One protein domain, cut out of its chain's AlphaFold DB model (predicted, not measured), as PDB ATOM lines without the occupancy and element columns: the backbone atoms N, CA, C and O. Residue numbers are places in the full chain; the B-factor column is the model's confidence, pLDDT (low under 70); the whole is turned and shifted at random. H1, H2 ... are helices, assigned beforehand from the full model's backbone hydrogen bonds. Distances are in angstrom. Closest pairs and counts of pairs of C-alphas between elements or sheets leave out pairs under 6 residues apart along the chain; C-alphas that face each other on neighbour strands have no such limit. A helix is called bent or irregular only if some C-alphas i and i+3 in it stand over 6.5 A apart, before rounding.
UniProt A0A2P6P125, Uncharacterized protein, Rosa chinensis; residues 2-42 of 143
ATOM      1  N   LYS A   2      33.429  -7.200 -11.530       73.12
ATOM      2  CA  LYS A   2      34.082  -6.413 -12.600       73.12
ATOM      3  C   LYS A   2      34.371  -4.953 -12.224       73.12
ATOM      4  O   LYS A   2      35.481  -4.502 -12.457       73.12
ATOM      5  N   ASN A   3      33.430  -4.261 -11.576       77.56
ATOM      6  CA  ASN A   3      33.633  -2.866 -11.155       77.56
ATOM      7  C   ASN A   3      34.799  -2.703 -10.168       77.56
ATOM      8  O   ASN A   3      35.589  -1.783 -10.317       77.56
ATOM      9  N   CYS A   4      34.956  -3.623  -9.213       80.94
ATOM     10  CA  CYS A   4      36.062  -3.574  -8.252       80.94
ATOM     11  C   CYS A   4      37.418  -3.793  -8.939       80.94
ATOM     12  O   CYS A   4      38.396  -3.133  -8.604       80.94
ATOM     13  N   LEU A   5      37.475  -4.711  -9.910       80.94
ATOM     14  CA  LEU A   5      38.683  -4.928 -10.705       80.94
ATOM     15  C   LEU A   5      38.987  -3.725 -11.599       80.94
ATOM     16  O   LEU A   5      40.146  -3.361 -11.723       80.94
ATOM     17  N   ASP A   6      37.972  -3.082 -12.170       82.06
ATOM     18  CA  ASP A   6      38.135  -1.880 -12.990       82.06
ATOM     19  C   ASP A   6      38.641  -0.681 -12.169       82.06
ATOM     20  O   ASP A   6      39.555   0.024 -12.591       82.06
ATOM     21  N   GLU A   7      38.126  -0.483 -10.953       84.75
ATOM     22  CA  GLU A   7      38.641   0.526 -10.017       84.75
ATOM     23  C   GLU A   7      40.094   0.249  -9.616       84.75
ATOM     24  O   GLU A   7      40.925   1.160  -9.634       84.75
ATOM     25  N   PHE A   8      40.435  -1.012  -9.331       84.25
ATOM     26  CA  PHE A   8      41.817  -1.407  -9.062       84.25
ATOM     27  C   PHE A   8      42.721  -1.185 -10.280       84.25
ATOM     28  O   PHE A   8      43.815  -0.640 -10.146       84.25
ATOM     29  N   CYS A   9      42.265  -1.557 -11.476       84.00
ATOM     30  CA  CYS A   9      42.974  -1.334 -12.731       84.00
ATOM     31  C   CYS A   9      43.258   0.151 -12.964       84.00
ATOM     32  O   CYS A   9      44.380   0.517 -13.309       84.00
ATOM     33  N   LYS A  10      42.271   1.015 -12.703       84.44
ATOM     34  CA  LYS A  10      42.414   2.474 -12.796       84.44
ATOM     35  C   LYS A  10      43.406   3.029 -11.778       84.44
ATOM     36  O   LYS A  10      44.195   3.898 -12.130       84.44
ATOM     37  N   ALA A  11      43.394   2.524 -10.546       83.50
ATOM     38  CA  ALA A  11      44.317   2.963  -9.500       83.50
ATOM     39  C   ALA A  11      45.757   2.453  -9.709       83.50
ATOM     40  O   ALA A  11      46.713   3.161  -9.406       83.50
ATOM     41  N   SER A  12      45.912   1.231 -10.226       86.19
ATOM     42  CA  SER A  12      47.198   0.536 -10.406       86.19
ATOM     43  C   SER A  12      47.842   0.793 -11.779       86.19
ATOM     44  O   SER A  12      49.042   0.591 -11.959       86.19
ATOM     45  N   GLY A  13      47.059   1.222 -12.776       83.25
ATOM     46  CA  GLY A  13      47.491   1.331 -14.176       83.25
ATOM     47  C   GLY A  13      47.647  -0.023 -14.885       83.25
ATOM     48  O   GLY A  13      48.223  -0.097 -15.968       83.25
ATOM     49  N   GLN A  14      47.160  -1.105 -14.275       79.69
ATOM     50  CA  GLN A  14      47.221  -2.467 -14.807       79.69
ATOM     51  C   GLN A  14      45.892  -2.842 -15.465       79.69
ATOM     52  O   GLN A  14      44.848  -2.355 -15.051       79.69
ATOM     53  N   GLN A  15      45.902  -3.747 -16.448       78.75
ATOM     54  CA  GLN A  15      44.688  -4.213 -17.126       78.75
ATOM     55  C   GLN A  15      44.505  -5.721 -16.936       78.75
ATOM     56  O   GLN A  15      45.425  -6.504 -17.176       78.75
ATOM     57  N   VAL A  16      43.305  -6.138 -16.522       76.12
ATOM     58  CA  VAL A  16      42.960  -7.559 -16.395       76.12
ATOM     59  C   VAL A  16      42.733  -8.158 -17.781       76.12
ATOM     60  O   VAL A  16      41.912  -7.677 -18.561       76.12
ATOM     61  N   ASN A  17      43.455  -9.238 -18.077       75.00
ATOM     62  CA  ASN A  17      43.232 -10.042 -19.271       75.00
ATOM     63  C   ASN A  17      42.209 -11.142 -18.953       75.00
ATOM     64  O   ASN A  17      42.530 -12.139 -18.299       75.00
ATOM     65  N   PHE A  18      40.973 -10.947 -19.408       69.00
ATOM     66  CA  PHE A  18      39.877 -11.882 -19.163       69.00
ATOM     67  C   PHE A  18      39.973 -13.170 -19.993       69.00
ATOM     68  O   PHE A  18      39.408 -14.171 -19.572       69.00
ATOM     69  N   ASP A  19      40.735 -13.187 -21.092       66.19
ATOM     70  CA  ASP A  19      40.978 -14.399 -21.893       66.19
ATOM     71  C   ASP A  19      41.939 -15.370 -21.194       66.19
ATOM     72  O   ASP A  19      41.848 -16.584 -21.360       66.19
ATOM     73  N   LYS A  20      42.865 -14.839 -20.385       67.31
ATOM     74  CA  LYS A  20      43.767 -15.635 -19.531       67.31
ATOM     75  C   LYS A  20      43.183 -15.945 -18.157       67.31
ATOM     76  O   LYS A  20      43.736 -16.768 -17.431       67.31
ATOM     77  N   SER A  21      42.112 -15.258 -17.781       68.62
ATOM     78  CA  SER A  21      41.437 -15.478 -16.509       68.62
ATOM     79  C   SER A  21      40.365 -16.534 -16.711       68.62
ATOM     80  O   SER A  21      39.545 -16.410 -17.617       68.62
ATOM     81  N   SER A  22      40.349 -17.553 -15.863       69.44
ATOM     82  CA  SER A  22      39.336 -18.600 -15.885       69.44
ATOM     83  C   SER A  22      38.768 -18.777 -14.490       69.44
ATOM     84  O   SER A  22      39.505 -18.757 -13.504       69.44
ATOM     85  N   LEU A  23      37.459 -18.986 -14.415       73.44
ATOM     86  CA  LEU A  23      36.784 -19.319 -13.173       73.44
ATOM     87  C   LEU A  23      36.794 -20.826 -12.956       73.44
ATOM     88  O   LEU A  23      36.546 -21.596 -13.884       73.44
ATOM     89  N   TYR A  24      37.044 -21.226 -11.716       73.75
ATOM     90  CA  TYR A  24      36.913 -22.599 -11.261       73.75
ATOM     91  C   TYR A  24      35.954 -22.637 -10.085       73.75
ATOM     92  O   TYR A  24      36.142 -21.929  -9.094       73.75
ATOM     93  N   CYS A  25      34.927 -23.467 -10.212       70.00
ATOM     94  CA  CYS A  25      33.988 -23.755  -9.143       70.00
ATOM     95  C   CYS A  25      34.305 -25.141  -8.583       70.00
ATOM     96  O   CYS A  25      34.610 -26.069  -9.331       70.00
ATOM     97  N   SER A  26      34.249 -25.277  -7.257       73.94
ATOM     98  CA  SER A  26      34.403 -26.579  -6.604       73.94
ATOM     99  C   SER A  26      33.302 -27.530  -7.089       73.94
ATOM    100  O   SER A  26      32.167 -27.072  -7.231       73.94
ATOM    101  N   PRO A  27      33.575 -28.837  -7.263       68.69
ATOM    102  CA  PRO A  27      32.567 -29.824  -7.669       68.69
ATOM    103  C   PRO A  27      31.390 -29.958  -6.687       68.69
ATOM    104  O   PRO A  27      30.392 -30.585  -7.013       68.69
ATOM    105  N   ASN A  28      31.491 -29.368  -5.492       74.25
ATOM    106  CA  ASN A  28      30.405 -29.288  -4.513       74.25
ATOM    107  C   ASN A  28      29.521 -28.030  -4.673       74.25
ATOM    108  O   ASN A  28      28.746 -27.703  -3.778       74.25
ATOM    109  N   THR A  29      29.691 -27.269  -5.756       76.19
ATOM    110  CA  THR A  29      28.910 -26.057  -6.044       76.19
ATOM    111  C   THR A  29      27.767 -26.412  -6.984       76.19
ATOM    112  O   THR A  29      27.991 -27.115  -7.962       76.19
ATOM    113  N   ASP A  30      26.564 -25.910  -6.701       77.69
ATOM    114  CA  ASP A  30      25.408 -26.057  -7.588       77.69
ATOM    115  C   ASP A  30      25.679 -25.431  -8.970       77.69
ATOM    116  O   ASP A  30      26.209 -24.317  -9.066       77.69
ATOM    117  N   ASP A  31      25.303 -26.137 -10.038       76.69
ATOM    118  CA  ASP A  31      25.542 -25.706 -11.421       76.69
ATOM    119  C   ASP A  31      24.853 -24.369 -11.740       76.69
ATOM    120  O   ASP A  31      25.393 -23.553 -12.493       76.69
ATOM    121  N   GLY A  32      23.692 -24.096 -11.134       79.75
ATOM    122  CA  GLY A  32      22.983 -22.826 -11.281       79.75
ATOM    123  C   GLY A  32      23.784 -21.656 -10.710       79.75
ATOM    124  O   GLY A  32      23.933 -20.623 -11.370       79.75
ATOM    125  N   LEU A  33      24.387 -21.846  -9.534       80.81
ATOM    126  CA  LEU A  33      25.273 -20.856  -8.916       80.81
ATOM    127  C   LEU A  33      26.562 -20.660  -9.723       80.81
ATOM    128  O   LEU A  33      27.021 -19.529  -9.888       80.81
ATOM    129  N   ALA A  34      27.141 -21.729 -10.276       77.62
ATOM    130  CA  ALA A  34      28.337 -21.629 -11.116       77.62
ATOM    131  C   ALA A  34      28.082 -20.803 -12.393       77.62
ATOM    132  O   ALA A  34      28.919 -19.985 -12.794       77.62
ATOM    133  N   ILE A  35      26.906 -20.961 -13.008       78.56
ATOM    134  CA  ILE A  35      26.481 -20.178 -14.177       78.56
ATOM    135  C   ILE A  35      26.243 -18.708 -13.803       78.56
ATOM    136  O   ILE A  35      26.647 -17.812 -14.547       78.56
ATOM    137  N   GLU A  36      25.637 -18.432 -12.648       81.06
ATOM    138  CA  GLU A  36      25.437 -17.060 -12.173       81.06
ATOM    139  C   GLU A  36      26.777 -16.350 -11.922       81.06
ATOM    140  O   GLU A  36      27.009 -15.241 -12.414       81.06
ATOM    141  N   ILE A  37      27.716 -17.029 -11.256       79.00
ATOM    142  CA  ILE A  37      29.073 -16.527 -11.006       79.00
ATOM    143  C   ILE A  37      29.812 -16.267 -12.324       79.00
ATOM    144  O   ILE A  37      30.453 -15.220 -12.481       79.00
ATOM    145  N   ARG A  38      29.679 -17.170 -13.303       76.19
ATOM    146  CA  ARG A  38      30.205 -16.974 -14.661       76.19
ATOM    147  C   ARG A  38      29.649 -15.699 -15.289       76.19
ATOM    148  O   ARG A  38      30.424 -14.915 -15.834       76.19
ATOM    149  N   ASN A  39      28.341 -15.472 -15.207       77.38
ATOM    150  CA  ASN A  39      27.700 -14.297 -15.800       77.38
ATOM    151  C   ASN A  39      28.165 -12.993 -15.133       77.38
ATOM    152  O   ASN A  39      28.448 -12.011 -15.820       77.38
ATOM    153  N   ILE A  40      28.336 -12.998 -13.807       77.62
ATOM    154  CA  ILE A  40      28.832 -11.843 -13.043       77.62
ATOM    155  C   ILE A  40      30.298 -11.527 -13.385       77.62
ATOM    156  O   ILE A  40      30.689 -10.357 -13.478       77.62
ATOM    157  N   CYS A  41      31.130 -12.553 -13.565       71.88
ATOM    158  CA  CYS A  41      32.564 -12.390 -13.791       71.88
ATOM    159  C   CYS A  41      32.943 -12.248 -15.274       71.88
ATOM    160  O   CYS A  41      33.974 -11.658 -15.589       71.88
ATOM    161  N   GLY A  42      32.112 -12.745 -16.197       67.75
ATOM    162  CA  GLY A  42      32.334 -12.709 -17.646       67.75
ATOM    163  C   GLY A  42      33.569 -13.472 -18.132       67.75
ATOM    164  O   GLY A  42      34.116 -13.109 -19.167       67.75
TER     165      GLY A  42
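Overview. This is residues 2 to 42 of the 143 residues of an uncharacterized protein of Rosa chinensis (UniProt A0A2P6P125). Two short helices, H1 and H2, lie roughly end to end along the long axis, the end of H2 near the start of H1, and the long link between them runs back along one side, so that the printed part makes a loose, open loop. Residues 27 to 32 stick out at one end of it, where the link turns into H2. The 41 residues printed hold two named helices, H1 then H2, and no named strand; the class is all helix. The whole is loose, with a radius of gyration of the C-alphas of 12.6 A, and spans 36 by 18 by 13 A, only just a rod.

Arrangement. H1, residues 2 to 12, and H2, residues 31 to 41, are close but not clearly touching, with 2 pairs of C-alphas within 8 A. Their closest C-alphas are those of Lys 2 and Cys 41, 6.3 A apart. Their centres are 20.9 A apart. They run the same way, at a steep tilt of 36 degrees, only just past shallow. In H1 and H2 every O i to N i+4 pair is within hydrogen-bond range.

Along the chain. H1 measures 15.0 A from C-alpha 2 at (34.082, -6.413, -12.600) to C-alpha 12 at (47.198, 0.536, -10.406). H2 measures 15.2 A, from Asp 31 to Cys 41, and its last C-alpha is at (32.564, -12.390, -13.791). Neither helix is bent.

Size, cuts and confidence. The two C-alphas farthest apart are those of Gly 13 and Asn 28, at 36.4 A, while those of Lys 2 and Gly 42 are 8.3 A apart. The link from H1 to H2, residues 13 to 30, is long. Residues 27 to 32, of which 31 and 32 belong to H2, stand free. The printed part has no cut. The mean pLDDT of the printed part is 76.8, and residues 18 to 22, 27 and 42 are under 70.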